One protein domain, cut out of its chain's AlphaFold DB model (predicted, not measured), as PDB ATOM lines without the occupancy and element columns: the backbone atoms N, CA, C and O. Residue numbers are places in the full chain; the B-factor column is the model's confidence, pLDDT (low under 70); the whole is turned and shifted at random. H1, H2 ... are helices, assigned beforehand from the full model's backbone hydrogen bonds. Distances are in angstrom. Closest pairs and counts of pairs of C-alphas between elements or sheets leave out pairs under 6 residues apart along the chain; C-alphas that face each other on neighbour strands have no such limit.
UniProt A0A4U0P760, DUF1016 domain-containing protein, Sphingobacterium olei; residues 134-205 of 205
ATOM      1  N   PRO A 134      66.838 -62.181 -79.562       42.41
ATOM      2  CA  PRO A 134      67.461 -62.980 -80.619       42.41
ATOM      3  C   PRO A 134      66.478 -63.293 -81.766       42.41
ATOM      4  O   PRO A 134      65.267 -63.374 -81.595       42.41
ATOM      5  N   ILE A 135      67.016 -63.465 -82.974       47.31
ATOM      6  CA  ILE A 135      66.551 -62.860 -84.247       47.31
ATOM      7  C   ILE A 135      65.242 -63.430 -84.868       47.31
ATOM      8  O   ILE A 135      64.905 -63.116 -86.010       47.31
ATOM      9  N   LEU A 136      64.428 -64.207 -84.150       45.88
ATOM     10  CA  LEU A 136      63.106 -64.626 -84.650       45.88
ATOM     11  C   LEU A 136      61.993 -63.651 -84.266       45.88
ATOM     12  O   LEU A 136      61.170 -63.320 -85.120       45.88
ATOM     13  N   GLN A 137      62.003 -63.125 -83.042       53.19
ATOM     14  CA  GLN A 137      60.955 -62.219 -82.565       53.19
ATOM     15  C   GLN A 137      60.821 -60.944 -83.411       53.19
ATOM     16  O   GLN A 137      59.701 -60.658 -83.846       53.19
ATOM     17  N   PRO A 138      61.911 -60.224 -83.765       60.97
ATOM     18  CA  PRO A 138      61.772 -59.019 -84.573       60.97
ATOM     19  C   PRO A 138      61.248 -59.346 -85.976       60.97
ATOM     20  O   PRO A 138      60.328 -58.703 -86.459       60.97
ATOM     21  N   LEU A 139      61.776 -60.383 -86.639       60.75
ATOM     22  CA  LEU A 139      61.428 -60.694 -88.033       60.75
ATOM     23  C   LEU A 139      60.010 -61.250 -88.194       60.75
ATOM     24  O   LEU A 139      59.318 -60.905 -89.153       60.75
ATOM     25  N   VAL A 140      59.575 -62.101 -87.267       64.62
ATOM     26  CA  VAL A 140      58.228 -62.684 -87.270       64.62
ATOM     27  C   VAL A 140      57.182 -61.599 -86.989       64.62
ATOM     28  O   VAL A 140      56.127 -61.603 -87.624       64.62
ATOM     29  N   ALA A 141      57.497 -60.625 -86.129       68.38
ATOM     30  CA  ALA A 141      56.631 -59.481 -85.836       68.38
ATOM     31  C   ALA A 141      56.582 -58.417 -86.948       68.38
ATOM     32  O   ALA A 141      55.633 -57.632 -87.015       68.38
ATOM     33  N   LEU A 142      57.562 -58.406 -87.857       78.25
ATOM     34  CA  LEU A 142      57.615 -57.466 -88.985       78.25
ATOM     35  C   LEU A 142      56.668 -57.826 -90.140       78.25
ATOM     36  O   LEU A 142      56.481 -57.013 -91.046       78.25
ATOM     37  N   ILE A 143      56.056 -59.016 -90.125       87.25
ATOM     38  CA  ILE A 143      55.088 -59.434 -91.146       87.25
ATOM     39  C   ILE A 143      53.705 -59.666 -90.538       87.25
ATOM     40  O   ILE A 143      53.558 -60.078 -89.387       87.25
ATOM     41  N   ALA A 144      52.667 -59.403 -91.328       90.06
ATOM     42  CA  ALA A 144      51.291 -59.559 -90.878       90.06
ATOM     43  C   ALA A 144      50.910 -61.041 -90.709       90.06
ATOM     44  O   ALA A 144      51.394 -61.916 -91.431       90.06
ATOM     45  N   TRP A 145      49.940 -61.317 -89.833       94.00
ATOM     46  CA  TRP A 145      49.414 -62.668 -89.579       94.00
ATOM     47  C   TRP A 145      49.035 -63.461 -90.838       94.00
ATOM     48  O   TRP A 145      49.291 -64.659 -90.935       94.00
ATOM     49  N   THR A 146      48.468 -62.800 -91.850       93.94
ATOM     50  CA  THR A 146      48.095 -63.474 -93.105       93.94
ATOM     51  C   THR A 146      49.302 -64.117 -93.797       93.94
ATOM     52  O   THR A 146      49.179 -65.212 -94.345       93.94
ATOM     53  N   HIS A 147      50.479 -63.491 -93.748       95.00
ATOM     54  CA  HIS A 147      51.697 -64.071 -94.311       95.00
ATOM     55  C   HIS A 147      52.101 -65.340 -93.560       95.00
ATOM     56  O   HIS A 147      52.381 -66.346 -94.208       95.00
ATOM     57  N   HIS A 148      52.027 -65.331 -92.225       94.81
ATOM     58  CA  HIS A 148      52.277 -66.521 -91.401       94.81
ATOM     59  C   HIS A 148      51.360 -67.680 -91.779       94.81
ATOM     60  O   HIS A 148      51.845 -68.783 -92.022       94.81
ATOM     61  N   THR A 149      50.056 -67.431 -91.940       96.00
ATOM     62  CA  THR A 149      49.113 -68.491 -92.345       96.00
ATOM     63  C   THR A 149      49.463 -69.105 -93.707       96.00
ATOM     64  O   THR A 149      49.458 -70.325 -93.850       96.00
ATOM     65  N   ILE A 150      49.864 -68.288 -94.689       95.81
ATOM     66  CA  ILE A 150      50.243 -68.764 -96.032       95.81
ATOM     67  C   ILE A 150      51.526 -69.585 -95.980       95.81
ATOM     68  O   ILE A 150      51.640 -70.610 -96.657       95.81
ATOM     69  N   ILE A 151      52.498 -69.122 -95.195       94.81
ATOM     70  CA  ILE A 151      53.783 -69.792 -95.017       94.81
ATOM     71  C   ILE A 151      53.569 -71.159 -94.358       94.81
ATOM     72  O   ILE A 151      54.093 -72.151 -94.860       94.81
ATOM     73  N   LEU A 152      52.747 -71.242 -93.308       95.31
ATOM     74  CA  LEU A 152      52.403 -72.504 -92.643       95.31
ATOM     75  C   LEU A 152      51.652 -73.478 -93.568       95.31
ATOM     76  O   LEU A 152      51.933 -74.680 -93.568       95.31
ATOM     77  N   ASP A 153      50.739 -72.969 -94.397       94.94
ATOM     78  CA  ASP A 153      49.998 -73.796 -95.351       94.94
ATOM     79  C   ASP A 153      50.914 -74.394 -96.421       94.94
ATOM     80  O   ASP A 153      50.897 -75.607 -96.668       94.94
ATOM     81  N   LYS A 154      51.726 -73.540 -97.054       93.06
ATOM     82  CA  LYS A 154      52.487 -73.898 -98.257       93.06
ATOM     83  C   LYS A 154      53.861 -74.509 -97.961       93.06
ATOM     84  O   LYS A 154      54.402 -75.185 -98.837       93.06
ATOM     85  N   ILE A 155      54.441 -74.297 -96.774       92.44
ATOM     86  CA  ILE A 155      55.841 -74.648 -96.483       92.44
ATOM     87  C   ILE A 155      55.964 -75.513 -95.221       92.44
ATOM     88  O   ILE A 155      55.703 -75.084 -94.097       92.44
ATOM     89  N   LYS A 156      56.444 -76.750 -95.404       88.56
ATOM     90  CA  LYS A 156      56.609 -77.729 -94.314       88.56
ATOM     91  C   LYS A 156      57.954 -77.640 -93.590       88.56
ATOM     92  O   LYS A 156      57.983 -77.827 -92.378       88.56
ATOM     93  N   SER A 157      59.039 -77.323 -94.297       88.88
ATOM     94  CA  SER A 157      60.372 -77.181 -93.690       88.88
ATOM     95  C   SER A 157      60.471 -75.898 -92.858       88.88
ATOM     96  O   SER A 157      60.074 -74.833 -93.332       88.88
ATOM     97  N   ALA A 158      61.002 -75.998 -91.637       86.06
ATOM     98  CA  ALA A 158      61.189 -74.856 -90.741       86.06
ATOM     99  C   ALA A 158      62.178 -73.825 -91.311       86.06
ATOM    100  O   ALA A 158      61.864 -72.634 -91.334       86.06
ATOM    101  N   ASP A 159      63.300 -74.283 -91.867       83.44
ATOM    102  CA  ASP A 159      64.319 -73.413 -92.470       83.44
ATOM    103  C   ASP A 159      63.760 -72.631 -93.661       83.44
ATOM    104  O   ASP A 159      63.980 -71.427 -93.803       83.44
ATOM    105  N   ASP A 160      62.964 -73.306 -94.497       87.62
ATOM    106  CA  ASP A 160      62.326 -72.674 -95.648       87.62
ATOM    107  C   ASP A 160      61.306 -71.619 -95.177       87.62
ATOM    108  O   ASP A 160      61.242 -70.532 -95.752       87.62
ATOM    109  N   ARG A 161      60.539 -71.880 -94.103       90.62
ATOM    110  CA  ARG A 161      59.632 -70.868 -93.529       90.62
ATOM    111  C   ARG A 161      60.406 -69.634 -93.079       90.62
ATOM    112  O   ARG A 161      60.021 -68.521 -93.433       90.62
ATOM    113  N   LEU A 162      61.504 -69.823 -92.347       85.81
ATOM    114  CA  LEU A 162      62.335 -68.723 -91.860       85.81
ATOM    115  C   LEU A 162      62.909 -67.885 -93.008       85.81
ATOM    116  O   LEU A 162      62.875 -66.654 -92.947       85.81
ATOM    117  N   PHE A 163      63.369 -68.531 -94.081       87.06
ATOM    118  CA  PHE A 163      63.838 -67.832 -95.276       87.06
ATOM    119  C   PHE A 163      62.763 -66.896 -95.848       87.06
ATOM    120  O   PHE A 163      63.028 -65.712 -96.074       87.06
ATOM    121  N   TYR A 164      61.540 -67.398 -96.047       90.31
ATOM    122  CA  TYR A 164      60.454 -66.597 -96.616       90.31
ATOM    123  C   TYR A 164      59.959 -65.504 -95.661       90.31
ATOM    124  O   TYR A 164      59.647 -64.411 -96.132       90.31
ATOM    125  N   ILE A 165      59.936 -65.746 -94.345       89.31
ATOM    126  CA  ILE A 165      59.630 -64.712 -93.340       89.31
ATOM    127  C   ILE A 165      60.642 -63.574 -93.442       89.31
ATOM    128  O   ILE A 165      60.258 -62.420 -93.631       89.31
ATOM    129  N   ARG A 166      61.937 -63.908 -93.410       85.69
ATOM    130  CA  ARG A 166      63.016 -62.925 -93.517       85.69
ATOM    131  C   ARG A 166      62.921 -62.141 -94.822       85.69
ATOM    132  O   ARG A 166      62.925 -60.917 -94.794       85.69
ATOM    133  N   LYS A 167      62.767 -62.821 -95.961       87.50
ATOM    134  CA  LYS A 167      62.661 -62.151 -97.265       87.50
ATOM    135  C   LYS A 167      61.422 -61.278 -97.393       87.50
ATOM    136  O   LYS A 167      61.490 -60.241 -98.050       87.50
ATOM    137  N   THR A 168      60.317 -61.675 -96.770       90.19
ATOM    138  CA  THR A 168      59.097 -60.864 -96.724       90.19
ATOM    139  C   THR A 168      59.329 -59.591 -95.919       90.19
ATOM    140  O   THR A 168      58.959 -58.523 -96.396       90.19
ATOM    141  N   ALA A 169      59.977 -59.689 -94.753       86.44
ATOM    142  CA  ALA A 169      60.312 -58.538 -93.917       86.44
ATOM    143  C   ALA A 169      61.319 -57.596 -94.604       86.44
ATOM    144  O   ALA A 169      61.113 -56.387 -94.619       86.44
ATOM    145  N   GLU A 170      62.366 -58.145 -95.229       83.81
ATOM    146  CA  GLU A 170      63.399 -57.375 -95.938       83.81
ATOM    147  C   GLU A 170      62.841 -56.609 -97.145       83.81
ATOM    148  O   GLU A 170      63.165 -55.442 -97.346       83.81
ATOM    149  N   ASN A 171      62.012 -57.261 -97.966       85.06
ATOM    150  CA  ASN A 171      61.555 -56.700 -99.242       85.06
ATOM    151  C   ASN A 171      60.146 -56.095 -99.180       85.06
ATOM    152  O   ASN A 171      59.630 -55.649-100.205       85.06
ATOM    153  N   GLY A 172      59.480 -56.148 -98.023       85.81
ATOM    154  CA  GLY A 172      58.100 -55.689 -97.864       85.81
ATOM    155  C   GLY A 172      57.106 -56.421 -98.772       85.81
ATOM    156  O   GLY A 172      56.200 -55.798 -99.327       85.81
ATOM    157  N   TRP A 173      57.282 -57.731 -98.985       91.00
ATOM    158  CA  TRP A 173      56.427 -58.477 -99.915       91.00
ATOM    159  C   TRP A 173      54.962 -58.465 -99.475       91.00
ATOM    160  O   TRP A 173      54.604 -58.848 -98.360       91.00
ATOM    161  N   THR A 174      54.081 -58.088-100.399       92.44
ATOM    162  CA  THR A 174      52.638 -58.227-100.203       92.44
ATOM    163  C   THR A 174      52.239 -59.705-100.216       92.44
ATOM    164  O   THR A 174      52.985 -60.573-100.672       92.44
ATOM    165  N   LYS A 175      51.016 -60.003 -99.764       91.94
ATOM    166  CA  LYS A 175      50.441 -61.357 -99.796       91.94
ATOM    167  C   LYS A 175      50.564 -62.020-101.178       91.94
ATOM    168  O   LYS A 175      50.914 -63.197-101.268       91.94
ATOM    169  N   SER A 176      50.253 -61.279-102.244       91.81
ATOM    170  CA  SER A 176      50.293 -61.789-103.620       91.81
ATOM    171  C   SER A 176      51.722 -62.067-104.071       91.81
ATOM    172  O   SER A 176      51.982 -63.138-104.612       91.81
ATOM    173  N   VAL A 177      52.655 -61.156-103.776       92.56
ATOM    174  CA  VAL A 177      54.074 -61.332-104.106       92.56
ATOM    175  C   VAL A 177      54.653 -62.526-103.354       92.56
ATOM    176  O   VAL A 177      55.261 -63.384-103.982       92.56
ATOM    177  N   LEU A 178      54.411 -62.648-102.045       93.19
ATOM    178  CA  LEU A 178      54.848 -63.812-101.270       93.19
ATOM    179  C   LEU A 178      54.298 -65.115-101.865       93.19
ATOM    180  O   LEU A 178      55.046 -66.066-102.070       93.19
ATOM    181  N   THR A 179      53.002 -65.151-102.182       93.31
ATOM    182  CA  THR A 179      52.362 -66.337-102.774       93.31
ATOM    183  C   THR A 179      53.030 -66.723-104.092       93.31
ATOM    184  O   THR A 179      53.432 -67.873-104.262       93.31
ATOM    185  N   PHE A 180      53.241 -65.745-104.974       93.12
ATOM    186  CA  PHE A 180      53.937 -65.937-106.241       93.12
ATOM    187  C   PHE A 180      55.381 -66.435-106.049       93.12
ATOM    188  O   PHE A 180      55.807 -67.366-106.728       93.12
ATOM    189  N   GLN A 181      56.131 -65.873-105.094       91.25
ATOM    190  CA  GLN A 181      57.518 -66.271-104.806       91.25
ATOM    191  C   GLN A 181      57.635 -67.689-104.226       91.25
ATOM    192  O   GLN A 181      58.648 -68.370-104.417       91.25
ATOM    193  N   ILE A 182      56.615 -68.151-103.501       91.62
ATOM    194  CA  ILE A 182      56.541 -69.537-103.024       91.62
ATOM    195  C   ILE A 182      56.262 -70.481-104.201       91.62
ATOM    196  O   ILE A 182      56.910 -71.522-104.342       91.62
ATOM    197  N   GLU A 183      55.324 -70.112-105.072       89.31
ATOM    198  CA  GLU A 183      54.883 -70.933-106.207       89.31
ATOM    199  C   GLU A 183      55.930 -71.035-107.318       89.31
ATOM    200  O   GLU A 183      56.119 -72.112-107.885       89.31
ATOM    201  N   SER A 184      56.691 -69.966-107.559       85.12
ATOM    202  CA  SER A 184      57.789 -69.942-108.531       85.12
ATOM    203  C   SER A 184      58.970 -70.855-108.149       85.12
ATOM    204  O   SER A 184      59.871 -71.080-108.963       85.12
ATOM    205  N   ARG A 185      58.981 -71.403-106.918       72.19
ATOM    206  CA  ARG A 185      60.032 -72.270-106.345       72.19
ATOM    207  C   ARG A 185      61.447 -71.690-106.456       72.19
ATOM    208  O   ARG A 185      62.417 -72.453-106.431       72.19
ATOM    209  N   GLY A 186      61.582 -70.364-106.542       65.81
ATOM    210  CA  GLY A 186      62.876 -69.691-106.682       65.81
ATOM    211  C   GLY A 186      63.875 -70.141-105.615       65.81
ATOM    212  O   GLY A 186      64.992 -70.529-105.942       65.81
ATOM    213  N   TRP A 187      63.442 -70.220-104.355       70.56
ATOM    214  CA  TRP A 187      64.278 -70.660-103.235       70.56
ATOM    215  C   TRP A 187      64.882 -72.060-103.405       70.56
ATOM    216  O   TRP A 187      66.057 -72.251-103.117       70.56
ATOM    217  N   LYS A 188      64.134 -73.044-103.928       70.81
ATOM    218  CA  LYS A 188      64.679 -74.401-104.139       70.81
ATOM    219  C   LYS A 188      65.833 -74.387-105.141       70.81
ATOM    220  O   LYS A 188      66.804 -75.113-104.958       70.81
ATOM    221  N   LYS A 189      65.744 -73.532-106.166       70.31
ATOM    222  CA  LYS A 189      66.839 -73.315-107.120       70.31
ATOM    223  C   LYS A 189      68.038 -72.660-106.427       70.31
ATOM    224  O   LYS A 189      69.141 -73.180-106.545       70.31
ATOM    225  N   TRP A 190      67.814 -71.594-105.653       65.50
ATOM    226  CA  TRP A 190      68.859 -70.910-104.874       65.50
ATOM    227  C   TRP A 190      69.567 -71.835-103.878       65.50
ATOM    228  O   TRP A 190      70.792 -71.830-103.806       65.50
ATOM    229  N   ARG A 191      68.821 -72.680-103.157       68.12
ATOM    230  CA  ARG A 191      69.378 -73.663-102.223       68.12
ATOM    231  C   ARG A 191      70.254 -74.689-102.939       68.12
ATOM    232  O   ARG A 191      71.363 -74.945-102.493       68.12
ATOM    233  N   ASN A 192      69.794 -75.226-104.069       70.69
ATOM    234  CA  ASN A 192      70.579 -76.180-104.855       70.69
ATOM    235  C   ASN A 192      71.861 -75.545-105.422       70.69
ATOM    236  O   ASN A 192      72.906 -76.187-105.422       70.69
ATOM    237  N   LEU A 193      71.802 -74.282-105.858       70.19
ATOM    238  CA  LEU A 193      72.974 -73.517-106.298       70.19
ATOM    239  C   LEU A 193      73.990 -73.330-105.162       70.19
ATOM    240  O   LEU A 193      75.167 -73.614-105.359       70.19
ATOM    241  N   LEU A 194      73.543 -72.918-103.973       65.88
ATOM    242  CA  LEU A 194      74.415 -72.760-102.804       65.88
ATOM    243  C   LEU A 194      75.023 -74.094-102.357       65.88
ATOM    244  O   LEU A 194      76.222 -74.151-102.107       65.88
ATOM    245  N   CYS A 195      74.240 -75.177-102.322       65.19
ATOM    246  CA  CYS A 195      74.757 -76.509-102.007       65.19
ATOM    247  C   CYS A 195      75.790 -76.986-103.036       65.19
ATOM    248  O   CYS A 195      76.814 -77.519-102.627       65.19
ATOM    249  N   ASN A 196      75.569 -76.758-104.335       61.25
ATOM    250  CA  ASN A 196      76.538 -77.109-105.379       61.25
ATOM    251  C   ASN A 196      77.833 -76.295-105.258       61.25
ATOM    252  O   ASN A 196      78.915 -76.851-105.405       61.25
ATOM    253  N   ILE A 197      77.738 -74.998-104.951       72.31
ATOM    254  CA  ILE A 197      78.909 -74.132-104.744       72.31
ATOM    255  C   ILE A 197      79.678 -74.549-103.482       72.31
ATOM    256  O   ILE A 197      80.903 -74.622-103.510       72.31
ATOM    257  N   MET A 198      78.980 -74.881-102.392       64.12
ATOM    258  CA  MET A 198      79.614 -75.385-101.170       64.12
ATOM    259  C   MET A 198      80.240 -76.775-101.366       64.12
ATOM    260  O   MET A 198      81.326 -77.015-100.851       64.12
ATOM    261  N   HIS A 199      79.614 -77.669-102.140       58.12
ATOM    262  CA  HIS A 199      80.210 -78.962-102.506       58.12
ATOM    263  C   HIS A 199      81.472 -78.783-103.358       58.12
ATOM    264  O   HIS A 199      82.470 -79.452-103.112       58.12
ATOM    265  N   LEU A 200      81.463 -77.848-104.314       53.16
ATOM    266  CA  LEU A 200      82.645 -77.520-105.116       53.16
ATOM    267  C   LEU A 200      83.798 -76.990-104.251       53.16
ATOM    268  O   LEU A 200      84.944 -77.323-104.519       53.16
ATOM    269  N   TYR A 201      83.507 -76.230-103.192       49.53
ATOM    270  CA  TYR A 201      84.523 -75.755-102.244       49.53
ATOM    271  C   TYR A 201      85.072 -76.853-101.319       49.53
ATOM    272  O   TYR A 201      86.232 -76.780-100.933       49.53
ATOM    273  N   ILE A 202      84.275 -77.872-100.980       51.41
ATOM    274  CA  ILE A 202      84.715 -79.012-100.153       51.41
ATOM    275  C   ILE A 202      85.494 -80.050-100.983       51.41
ATOM    276  O   ILE A 202      86.343 -80.741-100.438       51.41
ATOM    277  N   CYS A 203      85.258 -80.148-102.296       44.53
ATOM    278  CA  CYS A 203      86.015 -81.037-103.190       44.53
ATOM    279  C   CYS A 203      87.312 -80.419-103.759       44.53
ATOM    280  O   CYS A 203      88.026 -81.107-104.485       44.53
ATOM    281  N   LEU A 204      87.601 -79.141-103.481       43.41
ATOM    282  CA  LEU A 204      88.791 -78.416-103.963       43.41
ATOM    283  C   LEU A 204      89.857 -78.165-102.875       43.41
ATOM    284  O   LEU A 204      90.803 -77.416-103.120       43.41
ATOM    285  N   VAL A 205      89.725 -78.792-101.702       43.25
ATOM    286  CA  VAL A 205      90.720 -78.814-100.610       43.25
ATOM    287  C   VAL A 205      91.079 -80.262-100.313       43.25
ATOM    288  O   VAL A 205      92.285 -80.532-100.129       43.25
TER     289      VAL A 205
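This is residues 134 to 205 of the 205 residues of the protein "DUF1016 domain-containing protein" of Sphingobacterium olei (UniProt A0A4U0P760). A long helix, H5, runs out as an arm from a small body of four shorter helices; residues 192 to 205, of which 192 to 202 belong to H5, stick out free. In the body H2 and H4 are side by side, H3 slants past them, and H1 packs on residues 165 to 169 of H3. The printed part has 72 residues with five named helices, H1 to H5 in order along the chain, and no named strand, an all helix class. The whole is loose, with a radius of gyration of the C-alphas of 14.2 A and spans of 45 by 30 by 21 A.

H5, residues 186 to 202, touches no helix but is near H3, residues 158 to 171. H4, residues 175 to 183, and H5 meet only through their link. H3 and H4 are close but not clearly touching, the C-alphas of Thr 168 and Leu 178 being closest at 6.9 A. H2, residues 145 to 154, touches H4 at a shallow tilt of 17 degrees, the same way, closest at the C-alphas of His 147 and Lys 175, 6.2 A. H2 and H3 form a helical hairpin at a steep tilt of 41 degrees, opposite ways; H3 touches H2 with residues 161 to 165 alone, and the C-alphas of Ile 151 and Arg 161 are closest at 6.1 A. H1, residues 136 to 141, touches H3 at a steep tilt of 52 degrees, closest at the C-alphas of Leu 139 and Arg 166, 6.1 A. In H1 to H5 every O i to N i+4 pair is within hydrogen-bond range.

H5 is 24.6 A long, from C-alpha 186 at (62.876, -69.691, -106.682) to C-alpha 202 at (84.715, -79.012, -100.153). H3 is 20.1 A, H2 14.5 A, H4 12.4 A and H1 8.4 A, H1 beginning at C-alpha 136, (63.106, -64.626, -84.650).

The C-alphas farthest apart, Thr 146 and Val 205, are 45.9 A apart. The four links are tight, and the printed part has no cut. The pLDDT is under 70 in 22 residues, among them 134 to 141 and 198 to 205.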